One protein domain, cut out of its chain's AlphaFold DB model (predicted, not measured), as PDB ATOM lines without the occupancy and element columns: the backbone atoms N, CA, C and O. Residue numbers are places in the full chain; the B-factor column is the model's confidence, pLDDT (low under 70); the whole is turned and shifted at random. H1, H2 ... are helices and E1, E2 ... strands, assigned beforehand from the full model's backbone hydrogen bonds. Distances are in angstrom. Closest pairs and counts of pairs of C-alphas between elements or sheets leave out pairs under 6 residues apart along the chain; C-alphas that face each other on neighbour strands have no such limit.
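What this domain is: This is residues 47 to 53, 67 to 190 and 335 to 343 of the 347 residues of an uncharacterized protein of Acinetobacter gerneri DSM 14967 = CIP 107464 (UniProt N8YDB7). Three crossed helices, H1, H3 and H5, make a small core, and from it a long arm, formed by residues 141 to 152 and H4, runs out and folds back to the end of H3, with residues 149 to 154 sticking out at its tip. H2 and the short strand E2 lie at the other end of the long axis, while E1 and the small helix H6 are at the edge. The printed part has 140 residues, with six named helices and two named strands in the order E1, H1, H2, E2, H3, H4, H5, H6; no two named strands pair, and the class is mostly helix. The whole is loose, with a radius of gyration of the C-alphas of 18.0 A, and elongated, spanning 56 by 30 by 30 A.

Where its parts are: E1 is residues 49 to 51, its first C-alpha at (197.865, 158.536, 179.038). After a cut, H1 is residues 67 to 78, 16.5 A long, and H2 is residues 83 to 93, 15.1 A. E2 is residues 100 to 103. H3, residues 123 to 140, measures 25.6 A. H4, residues 153 to 171, measures 27.0 A and begins at C-alpha 153, (185.149, 189.388, 203.165). H5 is residues 178 to 187, 14.0 A. H6, residues 337 to 343, ends at C-alpha 343, (198.839, 180.195, 178.989).

How they stand to each other: H1 and H3 are the hubs, touching three helices each. H1, with residues 70 to 74 alone, touches residues 131 to 138 of H3 about perpendicular, at 86 degrees; the closest C-alphas, of Leu 70 and His 135, are 5.9 A apart. Residues 124 to 132 of H3 touch H5, opposite ways at a steep tilt of 69 degrees, only just short of about perpendicular, with the C-alphas of Ala 128 and Ala 184 closest at 4.7 A. H1 touches H5 with residues 73 to 77 alone, closest at the C-alphas of Phe 73 and Phe 187, 6.8 A. H1 and H2 only just touch, only at the corner, with 3 pairs of C-alphas within 8 A. The closest C-alphas of E2 and H5, Met 101 and Glu 182, are 5.9 A apart. H3 and H4 form a helical hairpin, opposite ways at a steep tilt of 44 degrees, closest at the C-alphas of Lys 140 and Thr 167, 6.2 A. E1 pairs with no named strand, but its residues pair antiparallel with residues 176 to 177. H6 touches no helix. In H1 to H5 every O i to N i+4 pair is within hydrogen-bond range; in H6 it is 1 of 3, beside 2 of 4 O i to N i+3 pairs.

The domain as a whole: The C-alphas farthest apart, of Ser 120 and Tyr 150, are 58.2 A apart. Residues 54 to 66 and 191 to 334 are not printed, with C-alpha gaps of 19.6 A and 24.9 A. The links E2 to H3 and H3 to H4 are long. Mean pLDDT of the printed part is 84.4; residues 108 to 112 and 336 to 343 are under 70.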
ATOM      1  N   ARG A  47     194.855 152.567 180.870       87.25
ATOM      2  CA  ARG A  47     194.828 152.923 179.456       87.25
ATOM      3  C   ARG A  47     195.933 153.959 179.226       87.25
ATOM      4  O   ARG A  47     196.219 154.735 180.143       87.25
ATOM      5  N   PRO A  48     196.560 153.992 178.039       89.00
ATOM      6  CA  PRO A  48     197.627 154.943 177.761       89.00
ATOM      7  C   PRO A  48     197.201 156.378 178.084       89.00
ATOM      8  O   PRO A  48     196.136 156.825 177.650       89.00
ATOM      9  N   ILE A  49     198.028 157.094 178.847       89.88
ATOM     10  CA  ILE A  49     197.865 158.536 179.038       89.88
ATOM     11  C   ILE A  49     198.291 159.206 177.737       89.88
ATOM     12  O   ILE A  49     199.428 159.036 177.305       89.88
ATOM     13  N   VAL A  50     197.382 159.963 177.128       89.88
ATOM     14  CA  VAL A  50     197.655 160.690 175.882       89.88
ATOM     15  C   VAL A  50     197.942 162.168 176.134       89.88
ATOM     16  O   VAL A  50     198.711 162.777 175.400       89.88
ATOM     17  N   ILE A  51     197.374 162.746 177.200       88.94
ATOM     18  CA  ILE A  51     197.678 164.110 177.644       88.94
ATOM     19  C   ILE A  51     197.784 164.114 179.163       88.94
ATOM     20  O   ILE A  51     196.840 163.764 179.880       88.94
ATOM     21  N   HIS A  52     198.935 164.551 179.663       86.50
ATOM     22  CA  HIS A  52     199.132 164.727 181.092       86.50
ATOM     23  C   HIS A  52     198.258 165.873 181.602       86.50
ATOM     24  O   HIS A  52     198.323 166.995 181.105       86.50
ATOM     25  N   GLY A  53     197.467 165.629 182.642       83.44
ATOM     26  CA  GLY A  53     196.571 166.654 183.167       83.44
ATOM     27  C   GLY A  53     197.302 167.887 183.668       83.44
ATOM     28  O   GLY A  53     196.753 168.977 183.589       83.44
ATOM     29  N   GLU A  67     179.280 174.994 176.901       84.88
ATOM     30  CA  GLU A  67     179.235 174.432 178.261       84.88
ATOM     31  C   GLU A  67     178.129 173.374 178.417       84.88
ATOM     32  O   GLU A  67     178.297 172.410 179.169       84.88
ATOM     33  N   THR A  68     177.022 173.497 177.676       86.50
ATOM     34  CA  THR A  68     175.951 172.491 177.657       86.50
ATOM     35  C   THR A  68     176.438 171.160 177.087       86.50
ATOM     36  O   THR A  68     176.177 170.114 177.677       86.50
ATOM     37  N   ILE A  69     177.244 171.181 176.019       88.81
ATOM     38  CA  ILE A  69     177.857 169.981 175.434       88.81
ATOM     39  C   ILE A  69     178.846 169.354 176.423       88.81
ATOM     40  O   ILE A  69     178.876 168.130 176.567       88.81
ATOM     41  N   LEU A  70     179.633 170.166 177.137       89.25
ATOM     42  CA  LEU A  70     180.546 169.674 178.176       89.25
ATOM     43  C   LEU A  70     179.787 168.996 179.327       89.25
ATOM     44  O   LEU A  70     180.221 167.956 179.835       89.25
ATOM     45  N   GLN A  71     178.639 169.550 179.721       88.06
ATOM     46  CA  GLN A  71     177.784 168.971 180.751       88.06
ATOM     47  C   GLN A  71     177.077 167.694 180.270       88.06
ATOM     48  O   GLN A  71     177.005 166.718 181.020       88.06
ATOM     49  N   ASP A  72     176.614 167.648 179.023       89.12
ATOM     50  CA  ASP A  72     176.039 166.443 178.417       89.12
ATOM     51  C   ASP A  72     177.077 165.326 178.303       89.12
ATOM     52  O   ASP A  72     176.788 164.171 178.620       89.12
ATOM     53  N   PHE A  73     178.314 165.666 177.935       91.12
ATOM     54  CA  PHE A  73     179.422 164.717 177.921       91.12
ATOM     55  C   PHE A  73     179.729 164.188 179.326       91.12
ATOM     56  O   PHE A  73     179.913 162.984 179.526       91.12
ATOM     57  N   GLN A  74     179.712 165.064 180.333       90.25
ATOM     58  CA  GLN A  74     179.843 164.666 181.731       90.25
ATOM     59  C   GLN A  74     178.725 163.702 182.163       90.25
ATOM     60  O   GLN A  74     178.997 162.716 182.856       90.25
ATOM     61  N   ASN A  75     177.484 163.966 181.762       89.06
ATOM     62  CA  ASN A  75     176.347 163.100 182.062       89.06
ATOM     63  C   ASN A  75     176.500 161.739 181.368       89.06
ATOM     64  O   ASN A  75     176.341 160.708 182.018       89.06
ATOM     65  N   TYR A  76     176.913 161.731 180.099       88.44
ATOM     66  CA  TYR A  76     177.224 160.518 179.335       88.44
ATOM     67  C   TYR A  76     178.282 159.643 180.026       88.44
ATOM     68  O   TYR A  76     178.092 158.439 180.169       88.44
ATOM     69  N   ILE A  77     179.380 160.238 180.510       88.38
ATOM     70  CA  ILE A  77     180.440 159.511 181.231       88.38
ATOM     71  C   ILE A  77     179.918 158.906 182.545       88.38
ATOM     72  O   ILE A  77     180.350 157.822 182.952       88.38
ATOM     73  N   ALA A  78     179.047 159.634 183.248       85.88
ATOM     74  CA  ALA A  78     178.522 159.227 184.547       85.88
ATOM     75  C   ALA A  78     177.429 158.148 184.435       85.88
ATOM     76  O   ALA A  78     177.257 157.356 185.366       85.88
ATOM     77  N   ASP A  79     176.714 158.093 183.310       83.88
ATOM     78  CA  ASP A  79     175.641 157.134 183.064       83.88
ATOM     79  C   ASP A  79     176.177 155.748 182.668       83.88
ATOM     80  O   ASP A  79     176.340 155.402 181.498       83.88
ATOM     81  N   ARG A  80     176.415 154.906 183.677       79.06
ATOM     82  CA  ARG A  80     176.855 153.514 183.488       79.06
ATOM     83  C   ARG A  80     175.748 152.563 183.019       79.06
ATOM     84  O   ARG A  80     176.060 151.398 182.807       79.06
ATOM     85  N   LYS A  81     174.500 153.020 182.881       80.19
ATOM     86  CA  LYS A  81     173.380 152.210 182.371       80.19
ATOM     87  C   LYS A  81     173.007 152.551 180.926       80.19
ATOM     88  O   LYS A  81     172.333 151.768 180.277       80.19
ATOM     89  N   GLY A  82     173.431 153.709 180.425       83.19
ATOM     90  CA  GLY A  82     173.257 154.108 179.032       83.19
ATOM     91  C   GLY A  82     174.375 153.616 178.109       83.19
ATOM     92  O   GLY A  82     175.070 152.635 178.376       83.19
ATOM     93  N   ALA A  83     174.593 154.360 177.021       84.75
ATOM     94  CA  ALA A  83     175.590 154.060 175.987       84.75
ATOM     95  C   ALA A  83     176.991 153.754 176.545       84.75
ATOM     96  O   ALA A  83     177.673 152.856 176.057       84.75
ATOM     97  N   LYS A  84     177.430 154.475 177.585       87.44
ATOM     98  CA  LYS A  84     178.740 154.244 178.203       87.44
ATOM     99  C   LYS A  84     178.837 152.854 178.838       87.44
ATOM    100  O   LYS A  84     179.872 152.207 178.693       87.44
ATOM    101  N   GLY A  85     177.787 152.392 179.519       87.19
ATOM    102  CA  GLY A  85     177.708 151.032 180.061       87.19
ATOM    103  C   GLY A  85     177.830 149.983 178.959       87.19
ATOM    104  O   GLY A  85     178.747 149.162 178.987       87.19
ATOM    105  N   ALA A  86     176.994 150.113 177.928       87.38
ATOM    106  CA  ALA A  86     177.001 149.229 176.768       87.38
ATOM    107  C   ALA A  86     178.377 149.142 176.089       87.38
ATOM    108  O   ALA A  86     178.855 148.053 175.777       87.38
ATOM    109  N   PHE A  87     179.071 150.271 175.906       89.50
ATOM    110  CA  PHE A  87     180.406 150.266 175.300       89.50
ATOM    111  C   PHE A  87     181.452 149.596 176.192       89.50
ATOM    112  O   PHE A  87     182.334 148.911 175.679       89.50
ATOM    113  N   LEU A  88     181.359 149.727 177.518       89.62
ATOM    114  CA  LEU A  88     182.245 149.000 178.433       89.62
ATOM    115  C   LEU A  88     182.033 147.487 178.350       89.62
ATOM    116  O   LEU A  88     183.011 146.737 178.389       89.62
ATOM    117  N   ASP A  89     180.792 147.031 178.213       89.12
ATOM    118  CA  ASP A  89     180.492 145.605 178.084       89.12
ATOM    119  C   ASP A  89     180.892 145.060 176.711       89.12
ATOM    120  O   ASP A  89     181.524 144.004 176.636       89.12
ATOM    121  N   LEU A  90     180.689 145.836 175.643       90.06
ATOM    122  CA  LEU A  90     181.224 145.525 174.318       90.06
ATOM    123  C   LEU A  90     182.747 145.405 174.328       90.06
ATOM    124  O   LEU A  90     183.293 144.454 173.767       90.06
ATOM    125  N   ARG A  91     183.462 146.309 175.011       92.62
ATOM    126  CA  ARG A  91     184.923 146.200 175.158       92.62
ATOM    127  C   ARG A  91     185.342 144.878 175.798       92.62
ATOM    128  O   ARG A  91     186.323 144.281 175.348       92.62
ATOM    129  N   LYS A  92     184.617 144.412 176.824       91.19
ATOM    130  CA  LYS A  92     184.875 143.115 177.476       91.19
ATOM    131  C   LYS A  92     184.568 141.952 176.534       91.19
ATOM    132  O   LYS A  92     185.402 141.061 176.396       91.19
ATOM    133  N   GLN A  93     183.418 141.978 175.857       91.31
ATOM    134  CA  GLN A  93     183.008 140.944 174.900       91.31
ATOM    135  C   GLN A  93     184.024 140.797 173.757       91.31
ATOM    136  O   GLN A  93     184.396 139.684 173.390       91.31
ATOM    137  N   LEU A  94     184.529 141.923 173.250       93.06
ATOM    138  CA  LEU A  94     185.543 141.990 172.196       93.06
ATOM    139  C   LEU A  94     186.974 141.737 172.694       93.06
ATOM    140  O   LEU A  94     187.893 141.692 171.874       93.06
ATOM    141  N   LYS A  95     187.170 141.590 174.013       92.50
ATOM    142  CA  LYS A  95     188.474 141.412 174.670       92.50
ATOM    143  C   LYS A  95     189.497 142.469 174.225       92.50
ATOM    144  O   LYS A  95     190.623 142.137 173.859       92.50
ATOM    145  N   LEU A  96     189.088 143.742 174.205       93.62
ATOM    146  CA  LEU A  96     189.948 144.824 173.718       93.62
ATOM    147  C   LEU A  96     191.136 145.069 174.646       93.62
ATOM    148  O   LEU A  96     190.986 145.137 175.869       93.62
ATOM    149  N   ARG A  97     192.311 145.275 174.045       93.00
ATOM    150  CA  ARG A  97     193.513 145.679 174.779       93.00
ATOM    151  C   ARG A  97     193.403 147.137 175.278       93.00
ATOM    152  O   ARG A  97     192.580 147.905 174.763       93.00
ATOM    153  N   PRO A  98     194.221 147.557 176.263       90.06
ATOM    154  CA  PRO A  98     194.207 148.932 176.779       90.06
ATOM    155  C   PRO A  98     194.538 150.010 175.733       90.06
ATOM    156  O   PRO A  98     194.013 151.118 175.826       90.06
ATOM    157  N   ASP A  99     195.367 149.675 174.740       91.06
ATOM    158  CA  ASP A  99     195.782 150.504 173.596       91.06
ATOM    159  C   ASP A  99     194.791 150.469 172.418       91.06
ATOM    160  O   ASP A  99     195.019 151.106 171.394       91.06
ATOM    161  N   GLN A 100     193.679 149.742 172.545       94.19
ATOM    162  CA  GLN A 100     192.633 149.712 171.528       94.19
ATOM    163  C   GLN A 100     191.470 150.618 171.905       94.19
ATOM    164  O   GLN A 100     191.038 150.643 173.064       94.19
ATOM    165  N   MET A 101     190.919 151.310 170.910       94.81
ATOM    166  CA  MET A 101     189.675 152.063 171.020       94.81
ATOM    167  C   MET A 101     188.529 151.357 170.299       94.81
ATOM    168  O   MET A 101     188.724 150.793 169.225       94.81
ATOM    169  N   LEU A 102     187.332 151.420 170.874       95.81
ATOM    170  CA  LEU A 102     186.078 151.080 170.211       95.81
ATOM    171  C   LEU A 102     185.430 152.369 169.705       95.81
ATOM    172  O   LEU A 102     184.998 153.190 170.509       95.81
ATOM    173  N   LEU A 103     185.337 152.537 168.391       95.00
ATOM    174  CA  LEU A 103     184.599 153.623 167.758       95.00
ATOM    175  C   LEU A 103     183.281 153.083 167.206       95.00
ATOM    176  O   LEU A 103     183.257 152.371 166.206       95.00
ATOM    177  N   PHE A 104     182.194 153.432 167.876       91.62
ATOM    178  CA  PHE A 104     180.833 153.051 167.528       91.62
ATOM    179  C   PHE A 104     179.992 154.277 167.167       91.62
ATOM    180  O   PHE A 104     179.387 154.293 166.108       91.62
ATOM    181  N   GLY A 105     180.011 155.323 168.001       88.81
ATOM    182  CA  GLY A 105     179.127 156.488 167.894       88.81
ATOM    183  C   GLY A 105     177.759 156.236 168.536       88.81
ATOM    184  O   GLY A 105     177.143 155.197 168.338       88.81
ATOM    185  N   VAL A 106     177.243 157.169 169.329       85.06
ATOM    186  CA  VAL A 106     175.939 156.989 169.993       85.06
ATOM    187  C   VAL A 106     174.786 156.893 168.978       85.06
ATOM    188  O   VAL A 106     174.747 157.622 167.990       85.06
ATOM    189  N   ARG A 107     173.810 156.004 169.216       73.94
ATOM    190  CA  ARG A 107     172.695 155.771 168.272       73.94
ATOM    191  C   ARG A 107     171.803 156.998 168.086       73.94
ATOM    192  O   ARG A 107     171.482 157.389 166.967       73.94
ATOM    193  N   SER A 108     171.374 157.586 169.199       62.31
ATOM    194  CA  SER A 108     170.421 158.692 169.215       62.31
ATOM    195  C   SER A 108     171.078 159.911 169.828       62.31
ATOM    196  O   SER A 108     171.298 159.972 171.037       62.31
ATOM    197  N   LYS A 109     171.365 160.896 168.987       58.28
ATOM    198  CA  LYS A 109     171.641 162.252 169.439       58.28
ATOM    199  C   LYS A 109     170.362 163.055 169.337       58.28
ATOM    200  O   LYS A 109     169.731 163.079 168.289       58.28
ATOM    201  N   VAL A 110     170.029 163.752 170.419       49.25
ATOM    202  CA  VAL A 110     169.004 164.808 170.407       49.25
ATOM    203  C   VAL A 110     169.426 165.942 169.454       49.25
ATOM    204  O   VAL A 110     168.585 166.605 168.856       49.25
ATOM    205  N   GLN A 111     170.735 166.119 169.251       54.09
ATOM    206  CA  GLN A 111     171.313 167.099 168.333       54.09
ATOM    207  C   GLN A 111     171.344 166.558 166.894       54.09
ATOM    208  O   GLN A 111     172.135 165.662 166.582       54.09
ATOM    209  N   LYS A 112     170.507 167.132 166.018       59.72
ATOM    210  CA  LYS A 112     170.422 166.793 164.583       59.72
ATOM    211  C   LYS A 112     171.770 166.884 163.852       59.72
ATOM    212  O   LYS A 112     171.990 166.108 162.929       59.72
ATOM    213  N   ASP A 113     172.673 167.742 164.322       70.12
ATOM    214  CA  ASP A 113     173.937 168.063 163.648       70.12
ATOM    215  C   ASP A 113     175.120 167.186 164.084       70.12
ATOM    216  O   ASP A 113     176.261 167.444 163.707       70.12
ATOM    217  N   THR A 114     174.890 166.141 164.894       77.62
ATOM    218  CA  THR A 114     175.993 165.230 165.225       77.62
ATOM    219  C   THR A 114     176.398 164.431 163.981       77.62
ATOM    220  O   THR A 114     175.554 163.711 163.438       77.62
ATOM    221  N   PRO A 115     177.674 164.493 163.562       84.94
ATOM    222  CA  PRO A 115     178.146 163.773 162.389       84.94
ATOM    223  C   PRO A 115     178.146 162.266 162.638       84.94
ATOM    224  O   PRO A 115     178.321 161.802 163.767       84.94
ATOM    225  N   PHE A 116     177.974 161.491 161.576       87.88
ATOM    226  CA  PHE A 116     178.208 160.054 161.628       87.88
ATOM    227  C   PHE A 116     179.697 159.750 161.799       87.88
ATOM    228  O   PHE A 116     180.555 160.600 161.549       87.88
ATOM    229  N   VAL A 117     180.003 158.535 162.251       88.50
ATOM    230  CA  VAL A 117     181.378 158.042 162.258       88.50
ATOM    231  C   VAL A 117     181.916 158.032 160.827       88.50
ATOM    232  O   VAL A 117     181.487 157.233 159.999       88.50
ATOM    233  N   ASP A 118     182.889 158.902 160.576       86.31
ATOM    234  CA  ASP A 118     183.607 158.995 159.312       86.31
ATOM    235  C   ASP A 118     185.114 159.017 159.590       86.31
ATOM    236  O   ASP A 118     185.678 160.017 160.033       86.31
ATOM    237  N   LEU A 119     185.761 157.874 159.362       85.25
ATOM    238  CA  LEU A 119     187.203 157.701 159.553       85.25
ATOM    239  C   LEU A 119     188.039 158.376 158.458       85.25
ATOM    240  O   LEU A 119     189.260 158.452 158.588       85.25
ATOM    241  N   SER A 120     187.403 158.847 157.383       80.25
ATOM    242  CA  SER A 120     188.054 159.606 156.321       80.25
ATOM    243  C   SER A 120     188.219 161.086 156.700       80.25
ATOM    244  O   SER A 120     189.098 161.767 156.164       80.25
ATOM    245  N   ASN A 121     187.430 161.556 157.675       82.19
ATOM    246  CA  ASN A 121     187.435 162.918 158.182       82.19
ATOM    247  C   ASN A 121     188.278 163.050 159.464       82.19
ATOM    248  O   ASN A 121     187.873 162.644 160.557       82.19
ATOM    249  N   THR A 122     189.439 163.698 159.359       74.50
ATOM    250  CA  THR A 122     190.348 163.922 160.496       74.50
ATOM    251  C   THR A 122     189.766 164.820 161.591       74.50
ATOM    252  O   THR A 122     190.207 164.742 162.743       74.50
ATOM    253  N   ASP A 123     188.745 165.628 161.289       86.00
ATOM    254  CA  ASP A 123     188.092 166.492 162.278       86.00
ATOM    255  C   ASP A 123     187.395 165.688 163.373       86.00
ATOM    256  O   ASP A 123     187.229 166.185 164.487       86.00
ATOM    257  N   LEU A 124     187.026 164.432 163.094       88.38
ATOM    258  CA  LEU A 124     186.486 163.509 164.089       88.38
ATOM    259  C   LEU A 124     187.403 163.413 165.318       88.38
ATOM    260  O   LEU A 124     186.960 163.613 166.452       88.38
ATOM    261  N   PHE A 125     188.692 163.156 165.090       90.00
ATOM    262  CA  PHE A 125     189.674 163.012 166.161       90.00
ATOM    263  C   PHE A 125     189.996 164.354 166.822       90.00
ATOM    264  O   PHE A 125     190.131 164.418 168.044       90.00
ATOM    265  N   SER A 126     190.038 165.439 166.042       90.31
ATOM    266  CA  SER A 126     190.265 166.797 166.554       90.31
ATOM    267  C   SER A 126     189.156 167.252 167.516       90.31
ATOM    268  O   SER A 126     189.439 167.749 168.611       90.31
ATOM    269  N   ARG A 127     187.885 167.012 167.162       89.50
ATOM    270  CA  ARG A 127     186.726 167.315 168.019       89.50
ATOM    271  C   ARG A 127     186.763 166.522 169.319       89.50
ATOM    272  O   ARG A 127     186.601 167.107 170.386       89.50
ATOM    273  N   ALA A 128     187.020 165.216 169.247       92.00
ATOM    274  CA  ALA A 128     187.115 164.375 170.438       92.00
ATOM    275  C   ALA A 128     188.279 164.788 171.353       92.00
ATOM    276  O   ALA A 128     188.112 164.864 172.570       92.00
ATOM    277  N   ASN A 129     189.436 165.112 170.769       92.94
ATOM    278  CA  ASN A 129     190.594 165.626 171.495       92.94
ATOM    279  C   ASN A 129     190.259 166.931 172.236       92.94
ATOM    280  O   ASN A 129     190.521 167.047 173.432       92.94
ATOM    281  N   THR A 130     189.610 167.877 171.553       92.31
ATOM    282  CA  THR A 130     189.199 169.164 172.137       92.31
ATOM    283  C   THR A 130     188.178 168.964 173.255       92.31
ATOM    284  O   THR A 130     188.365 169.483 174.351       92.31
ATOM    285  N   LEU A 131     187.157 168.132 173.025       92.75
ATOM    286  CA  LEU A 131     186.133 167.820 174.022       92.75
ATOM    287  C   LEU A 131     186.729 167.202 175.290       92.75
ATOM    288  O   LEU A 131     186.363 167.596 176.394       92.75
ATOM    289  N   ALA A 132     187.667 166.265 175.154       93.12
ATOM    290  CA  ALA A 132     188.322 165.641 176.299       93.12
ATOM    291  C   ALA A 132     189.198 166.627 177.094       93.12
ATOM    292  O   ALA A 132     189.205 166.585 178.327       93.12
ATOM    293  N   ILE A 133     189.921 167.517 176.401       91.81
ATOM    294  CA  ILE A 133     190.750 168.563 177.019       91.81
ATOM    295  C   ILE A 133     189.878 169.566 177.771       91.81
ATOM    296  O   ILE A 133     190.124 169.817 178.950       91.81
ATOM    297  N   GLU A 134     188.859 170.119 177.115       91.88
ATOM    298  CA  GLU A 134     187.988 171.129 177.717       91.88
ATOM    299  C   GLU A 134     187.139 170.556 178.842       91.88
ATOM    300  O   GLU A 134     186.939 171.219 179.856       91.88
ATOM    301  N   HIS A 135     186.715 169.295 178.732       91.56
ATOM    302  CA  HIS A 135     186.060 168.602 179.835       91.56
ATOM    303  C   HIS A 135     186.977 168.522 181.058       91.56
ATOM    304  O   HIS A 135     186.555 168.879 182.158       91.56
ATOM    305  N   LEU A 136     188.249 168.141 180.888       89.88
ATOM    306  CA  LEU A 136     189.193 168.131 182.006       89.88
ATOM    307  C   LEU A 136     189.473 169.547 182.542       89.88
ATOM    308  O   LEU A 136     189.555 169.727 183.758       89.88
ATOM    309  N   ALA A 137     189.586 170.549 181.671       89.38
ATOM    310  CA  ALA A 137     189.759 171.947 182.067       89.38
ATOM    311  C   ALA A 137     188.557 172.465 182.881       89.38
ATOM    312  O   ALA A 137     188.740 173.139 183.897       89.38
ATOM    313  N   LEU A 138     187.334 172.084 182.497       87.31
ATOM    314  CA  LEU A 138     186.107 172.391 183.231       87.31
ATOM    315  C   LEU A 138     186.095 171.722 184.610       87.31
ATOM    316  O   LEU A 138     185.722 172.355 185.591       87.31
ATOM    317  N   LEU A 139     186.551 170.469 184.726       85.44
ATOM    318  CA  LEU A 139     186.658 169.791 186.026       85.44
ATOM    319  C   LEU A 139     187.646 170.464 186.982       85.44
ATOM    320  O   LEU A 139     187.504 170.333 188.197       85.44
ATOM    321  N   LYS A 140     188.645 171.163 186.440       86.25
ATOM    322  CA  LYS A 140     189.633 171.931 187.205       86.25
ATOM    323  C   LYS A 140     189.149 173.325 187.595       86.25
ATOM    324  O   LYS A 140     189.788 173.965 188.428       86.25
ATOM    325  N   ARG A 141     188.045 173.798 187.015       84.25
ATOM    326  CA  ARG A 141     187.432 175.076 187.367       84.25
ATOM    327  C   ARG A 141     186.710 174.929 188.705       84.25
ATOM    328  O   ARG A 141     185.733 174.191 188.819       84.25
ATOM    329  N   SER A 142     187.172 175.651 189.719       73.62
ATOM    330  CA  SER A 142     186.462 175.727 190.995       73.62
ATOM    331  C   SER A 142     185.139 176.467 190.816       73.62
ATOM    332  O   SER A 142     185.122 177.612 190.366       73.62
ATOM    333  N   SER A 143     184.025 175.846 191.206       74.50
ATOM    334  CA  SER A 143     182.744 176.545 191.308       74.50
ATOM    335  C   SER A 143     182.685 177.272 192.648       74.50
ATOM    336  O   SER A 143     182.245 176.699 193.646       74.50
ATOM    337  N   VAL A 144     183.165 178.512 192.691       74.69
ATOM    338  CA  VAL A 144     183.031 179.356 193.880       74.69
ATOM    339  C   VAL A 144     181.720 180.136 193.753       74.69
ATOM    340  O   VAL A 144     181.595 180.933 192.825       74.69
ATOM    341  N   PRO A 145     180.718 179.888 194.617       74.00
ATOM    342  CA  PRO A 145     179.483 180.665 194.626       74.00
ATOM    343  C   PRO A 145     179.764 182.124 194.978       74.00
ATOM    344  O   PRO A 145     180.758 182.408 195.651       74.00
ATOM    345  N   GLU A 146     178.847 183.019 194.609       84.75
ATOM    346  CA  GLU A 146     178.906 184.424 195.016       84.75
ATOM    347  C   GLU A 146     179.053 184.581 196.541       84.75
ATOM    348  O   GLU A 146     178.724 183.689 197.339       84.75
ATOM    349  N   LYS A 147     179.606 185.728 196.948       89.50
ATOM    350  CA  LYS A 147     179.736 186.078 198.361       89.50
ATOM    351  C   LYS A 147     178.343 186.200 198.975       89.50
ATOM    352  O   LYS A 147     177.507 186.942 198.464       89.50
ATOM    353  N   ASP A 148     178.120 185.514 200.090       88.25
ATOM    354  CA  ASP A 148     176.865 185.642 200.824       88.25
ATOM    355  C   ASP A 148     176.771 187.045 201.469       88.25
ATOM    356  O   ASP A 148     177.775 187.530 202.009       88.25
ATOM    357  N   PRO A 149     175.603 187.720 201.437       91.38
ATOM    358  CA  PRO A 149     175.435 189.055 202.018       91.38
ATOM    359  C   PRO A 149     175.798 189.156 203.507       91.38
ATOM    360  O   PRO A 149     176.154 190.237 203.977       91.38
ATOM    361  N   TYR A 150     175.718 188.047 204.245       92.25
ATOM    362  CA  TYR A 150     175.990 187.965 205.680       92.25
ATOM    363  C   TYR A 150     177.397 187.433 206.002       92.25
ATOM    364  O   TYR A 150     177.778 187.345 207.170       92.25
ATOM    365  N   GLU A 151     178.198 187.095 204.989       93.56
ATOM    366  CA  GLU A 151     179.569 186.610 205.149       93.56
ATOM    367  C   GLU A 151     180.577 187.775 205.180       93.56
ATOM    368  O   GLU A 151     180.499 188.750 204.421       93.56
ATOM    369  N   THR A 152     181.592 187.678 206.042       94.88
ATOM    370  CA  THR A 152     182.694 188.651 206.037       94.88
ATOM    371  C   THR A 152     183.575 188.459 204.800       94.88
ATOM    372  O   THR A 152     183.694 187.364 204.260       94.88
ATOM    373  N   THR A 153     184.247 189.513 204.329       93.50
ATOM    374  CA  THR A 153     185.149 189.388 203.165       93.50
ATOM    375  C   THR A 153     186.298 188.407 203.419       93.50
ATOM    376  O   THR A 153     186.669 187.670 202.512       93.50
ATOM    377  N   ALA A 154     186.819 188.345 204.649       94.56
ATOM    378  CA  ALA A 154     187.869 187.398 205.021       94.56
ATOM    379  C   ALA A 154     187.373 185.941 204.996       94.56
ATOM    380  O   ALA A 154     188.051 185.075 204.449       94.56
ATOM    381  N   ALA A 155     186.170 185.678 205.526       92.00
ATOM    382  CA  ALA A 155     185.559 184.350 205.462       92.00
ATOM    383  C   ALA A 155     185.312 183.917 204.008       92.00
ATOM    384  O   ALA A 155     185.672 182.802 203.631       92.00
ATOM    385  N   TYR A 156     184.823 184.838 203.172       93.25
ATOM    386  CA  TYR A 156     184.630 184.591 201.745       93.25
ATOM    387  C   TYR A 156     185.939 184.228 201.032       93.25
ATOM    388  O   TYR A 156     186.000 183.222 200.329       93.25
ATOM    389  N   GLN A 157     187.007 185.007 201.236       92.31
ATOM    390  CA  GLN A 157     188.319 184.735 200.638       92.31
ATOM    391  C   GLN A 157     188.889 183.385 201.082       92.31
ATOM    392  O   GLN A 157     189.423 182.648 200.254       92.31
ATOM    393  N   GLN A 158     188.730 183.022 202.358       92.19
ATOM    394  CA  GLN A 158     189.155 181.711 202.846       92.19
ATOM    395  C   GLN A 158     188.365 180.581 202.171       92.19
ATOM    396  O   GLN A 158     188.964 179.622 201.694       92.19
ATOM    397  N   ARG A 159     187.041 180.726 202.032       89.94
ATOM    398  CA  ARG A 159     186.182 179.757 201.333       89.94
ATOM    399  C   ARG A 159     186.565 179.592 199.860       89.94
ATOM    400  O   ARG A 159     186.579 178.469 199.356       89.94
ATOM    401  N   VAL A 160     186.904 180.688 199.176       89.50
ATOM    402  CA  VAL A 160     187.431 180.665 197.799       89.50
ATOM    403  C   VAL A 160     188.716 179.832 197.733       89.50
ATOM    404  O   VAL A 160     188.817 178.928 196.902       89.50
ATOM    405  N   LEU A 161     189.681 180.107 198.617       89.62
ATOM    406  CA  LEU A 161     190.967 179.405 198.662       89.62
ATOM    407  C   LEU A 161     190.799 177.915 198.986       89.62
ATOM    408  O   LEU A 161     191.420 177.073 198.335       89.62
ATOM    409  N   ASP A 162     189.935 177.577 199.941       89.25
ATOM    410  CA  ASP A 162     189.681 176.194 200.345       89.25
ATOM    411  C   ASP A 162     189.067 175.378 199.194       89.25
ATOM    412  O   ASP A 162     189.517 174.263 198.911       89.25
ATOM    413  N   GLU A 163     188.095 175.938 198.464       86.50
ATOM    414  CA  GLU A 163     187.492 175.279 197.294       86.50
ATOM    415  C   GLU A 163     188.461 175.182 196.101       86.50
ATOM    416  O   GLU A 163     188.450 174.190 195.359       86.50
ATOM    417  N   GLN A 164     189.357 176.159 195.921       85.69
ATOM    418  CA  GLN A 164     190.459 176.073 194.955       85.69
ATOM    419  C   GLN A 164     191.431 174.943 195.295       85.69
ATOM    420  O   GLN A 164     191.673 174.070 194.459       85.69
ATOM    421  N   GLN A 165     191.928 174.889 196.531       87.25
ATOM    422  CA  GLN A 165     192.832 173.827 196.973       87.25
ATOM    423  C   GLN A 165     192.170 172.450 196.903       87.25
ATOM    424  O   GLN A 165     192.803 171.466 196.512       87.25
ATOM    425  N   ARG A 166     190.887 172.357 197.256       85.69
ATOM    426  CA  ARG A 166     190.122 171.114 197.160       85.69
ATOM    427  C   ARG A 166     190.017 170.632 195.717       85.69
ATOM    428  O   ARG A 166     190.330 169.471 195.450       85.69
ATOM    429  N   THR A 167     189.620 171.505 194.792       85.12
ATOM    430  CA  THR A 167     189.519 171.173 193.361       85.12
ATOM    431  C   THR A 167     190.875 170.753 192.795       85.12
ATOM    432  O   THR A 167     190.968 169.730 192.112       85.12
ATOM    433  N   GLN A 168     191.951 171.462 193.151       82.81
ATOM    434  CA  GLN A 168     193.317 171.090 192.774       82.81
ATOM    435  C   GLN A 168     193.687 169.688 193.274       82.81
ATOM    436  O   GLN A 168     194.178 168.879 192.495       82.81
ATOM    437  N   ARG A 169     193.401 169.352 194.539       83.31
ATOM    438  CA  ARG A 169     193.676 168.010 195.092       83.31
ATOM    439  C   ARG A 169     192.875 166.916 194.389       83.31
ATOM    440  O   ARG A 169     193.437 165.867 194.083       83.31
ATOM    441  N   LEU A 170     191.591 167.155 194.116       82.06
ATOM    442  CA  LEU A 170     190.724 166.192 193.429       82.06
ATOM    443  C   LEU A 170     191.171 165.940 191.985       82.06
ATOM    444  O   LEU A 170     191.075 164.817 191.503       82.06
ATOM    445  N   THR A 171     191.687 166.964 191.307       82.06
ATOM    446  CA  THR A 171     192.075 166.888 189.891       82.06
ATOM    447  C   THR A 171     193.571 166.672 189.656       82.06
ATOM    448  O   THR A 171     193.980 166.488 188.510       82.06
ATOM    449  N   ALA A 172     194.393 166.629 190.712       76.88
ATOM    450  CA  ALA A 172     195.855 166.542 190.624       76.88
ATOM    451  C   ALA A 172     196.361 165.333 189.821       76.88
ATOM    452  O   ALA A 172     197.412 165.404 189.189       76.88
ATOM    453  N   LYS A 173     195.618 164.220 189.847       79.50
ATOM    454  CA  LYS A 173     195.962 162.974 189.139       79.50
ATOM    455  C   LYS A 173     195.116 162.724 187.892       79.50
ATOM    456  O   LYS A 173     195.289 161.696 187.241       79.50
ATOM    457  N   SER A 174     194.194 163.626 187.570       83.44
ATOM    458  CA  SER A 174     193.342 163.479 186.396       83.44
ATOM    459  C   SER A 174     194.178 163.672 185.141       83.44
ATOM    460  O   SER A 174     194.825 164.700 184.997       83.44
ATOM    461  N   ASN A 175     194.150 162.709 184.229       87.69
ATOM    462  CA  ASN A 175     194.774 162.801 182.911       87.69
ATOM    463  C   ASN A 175     193.702 162.659 181.830       87.69
ATOM    464  O   ASN A 175     192.591 162.199 182.108       87.69
ATOM    465  N   VAL A 176     194.047 163.011 180.593       90.06
ATOM    466  CA  VAL A 176     193.302 162.509 179.437       90.06
ATOM    467  C   VAL A 176     193.985 161.216 179.017       90.06
ATOM    468  O   VAL A 176     195.099 161.227 178.490       90.06
ATOM    469  N   ASP A 177     193.343 160.093 179.319       91.44
ATOM    470  CA  ASP A 177     193.748 158.782 178.824       91.44
ATOM    471  C   ASP A 177     192.988 158.416 177.545       91.44
ATOM    472  O   ASP A 177     192.037 159.087 177.128       91.44
ATOM    473  N   LEU A 178     193.410 157.323 176.915       91.44
ATOM    474  CA  LEU A 178     192.778 156.814 175.704       91.44
ATOM    475  C   LEU A 178     191.293 156.460 175.911       91.44
ATOM    476  O   LEU A 178     190.521 156.456 174.956       91.44
ATOM    477  N   GLY A 179     190.866 156.180 177.145       92.81
ATOM    478  CA  GLY A 179     189.460 155.935 177.453       92.81
ATOM    479  C   GLY A 179     188.611 157.187 177.439       92.81
ATOM    480  O   GLY A 179     187.505 157.156 176.910       92.81
ATOM    481  N   ARG A 180     189.144 158.306 177.926       92.75
ATOM    482  CA  ARG A 180     188.480 159.603 177.803       92.75
ATOM    483  C   ARG A 180     188.358 160.034 176.340       92.75
ATOM    484  O   ARG A 180     187.323 160.578 175.963       92.75
ATOM    485  N   ILE A 181     189.377 159.765 175.522       94.12
ATOM    486  CA  ILE A 181     189.328 160.007 174.072       94.12
ATOM    487  C   ILE A 181     188.263 159.143 173.399       94.12
ATOM    488  O   ILE A 181     187.462 159.658 172.625       94.12
ATOM    489  N   GLU A 182     188.224 157.846 173.701       95.06
ATOM    490  CA  GLU A 182     187.197 156.942 173.183       95.06
ATOM    491  C   GLU A 182     185.784 157.404 173.564       95.06
ATOM    492  O   GLU A 182     184.886 157.405 172.723       95.06
ATOM    493  N   ASP A 183     185.592 157.844 174.808       94.06
ATOM    494  CA  ASP A 183     184.322 158.404 175.265       94.06
ATOM    495  C   ASP A 183     183.947 159.648 174.465       94.06
ATOM    496  O   ASP A 183     182.815 159.760 173.999       94.06
ATOM    497  N   ALA A 184     184.894 160.567 174.264       93.88
ATOM    498  CA  ALA A 184     184.671 161.783 173.495       93.88
ATOM    499  C   ALA A 184     184.374 161.485 172.016       93.88
ATOM    500  O   ALA A 184     183.498 162.118 171.428       93.88
ATOM    501  N   LEU A 185     185.044 160.498 171.414       94.00
ATOM    502  CA  LEU A 185     184.793 160.043 170.043       94.00
ATOM    503  C   LEU A 185     183.376 159.494 169.883       94.00
ATOM    504  O   LEU A 185     182.634 159.924 168.999       94.00
ATOM    505  N   ASN A 186     182.981 158.575 170.762       93.25
ATOM    506  CA  ASN A 186     181.657 157.970 170.704       93.25
ATOM    507  C   ASN A 186     180.552 158.970 171.039       93.25
ATOM    508  O   ASN A 186     179.516 158.983 170.378       93.25
ATOM    509  N   PHE A 187     180.778 159.828 172.035       91.38
ATOM    510  CA  PHE A 187     179.847 160.892 172.369       91.38
ATOM    511  C   PHE A 187     179.730 161.906 171.239       91.38
ATOM    512  O   PHE A 187     178.646 162.407 171.019       91.38
ATOM    513  N   SER A 188     180.783 162.235 170.494       89.94
ATOM    514  CA  SER A 188     180.721 163.252 169.429       89.94
ATOM    515  C   SER A 188     180.249 162.727 168.069       89.94
ATOM    516  O   SER A 188     180.165 163.517 167.129       89.94
ATOM    517  N   SER A 189     179.881 161.446 167.968       90.19
ATOM    518  CA  SER A 189     179.548 160.797 166.693       90.19
ATOM    519  C   SER A 189     178.244 160.011 166.752       90.19
ATOM    520  O   SER A 189     177.857 159.523 167.812       90.19
ATOM    521  N   ARG A 190     177.592 159.846 165.600       88.56
ATOM    522  CA  ARG A 190     176.471 158.922 165.403       88.56
ATOM    523  C   ARG A 190     176.944 157.601 164.819       88.56
ATOM    524  O   ARG A 190     177.816 157.585 163.950       88.56
ATOM    525  N   LEU A 335     197.604 168.932 173.205       79.25
ATOM    526  CA  LEU A 335     197.189 170.330 173.265       79.25
ATOM    527  C   LEU A 335     197.461 170.985 171.907       79.25
ATOM    528  O   LEU A 335     198.574 170.898 171.391       79.25
ATOM    529  N   SER A 336     196.460 171.638 171.321       65.56
ATOM    530  CA  SER A 336     196.668 172.423 170.104       65.56
ATOM    531  C   SER A 336     197.370 173.746 170.443       65.56
ATOM    532  O   SER A 336     197.317 174.227 171.577       65.56
ATOM    533  N   ALA A 337     197.999 174.395 169.456       49.56
ATOM    534  CA  ALA A 337     198.605 175.720 169.652       49.56
ATOM    535  C   ALA A 337     197.594 176.769 170.174       49.56
ATOM    536  O   ALA A 337     197.965 177.673 170.918       49.56
ATOM    537  N   ARG A 338     196.299 176.605 169.860       43.31
ATOM    538  CA  ARG A 338     195.206 177.461 170.351       43.31
ATOM    539  C   ARG A 338     194.937 177.280 171.849       43.31
ATOM    540  O   ARG A 338     194.639 178.247 172.533       43.31
ATOM    541  N   THR A 339     195.109 176.068 172.384       45.09
ATOM    542  CA  THR A 339     195.017 175.803 173.834       45.09
ATOM    543  C   THR A 339     196.289 176.207 174.582       45.09
ATOM    544  O   THR A 339     196.232 176.480 175.778       45.09
ATOM    545  N   ALA A 340     197.430 176.305 173.894       38.94
ATOM    546  CA  ALA A 340     198.654 176.867 174.466       38.94
ATOM    547  C   ALA A 340     198.577 178.395 174.654       38.94
ATOM    548  O   ALA A 340     199.210 178.913 175.568       38.94
ATOM    549  N   GLN A 341     197.778 179.113 173.855       34.34
ATOM    550  CA  GLN A 341     197.592 180.566 173.995       34.34
ATOM    551  C   GLN A 341     196.819 180.975 175.259       34.34
ATOM    552  O   GLN A 341     197.062 182.060 175.776       34.34
ATOM    553  N   LEU A 342     196.003 180.088 175.843       40.12
ATOM    554  CA  LEU A 342     195.415 180.313 177.174       40.12
ATOM    555  C   LEU A 342     196.469 180.336 178.300       40.12
ATOM    556  O   LEU A 342     196.149 180.706 179.421       40.12
ATOM    557  N   LYS A 343     197.740 179.985 178.031       40.38
ATOM    558  CA  LYS A 343     198.839 180.195 178.989       40.38
ATOM    559  C   LYS A 343     199.349 181.638 179.033       40.38
ATOM    560  O   LYS A 343     200.116 181.955 179.939       40.38
TER     561      LYS A 343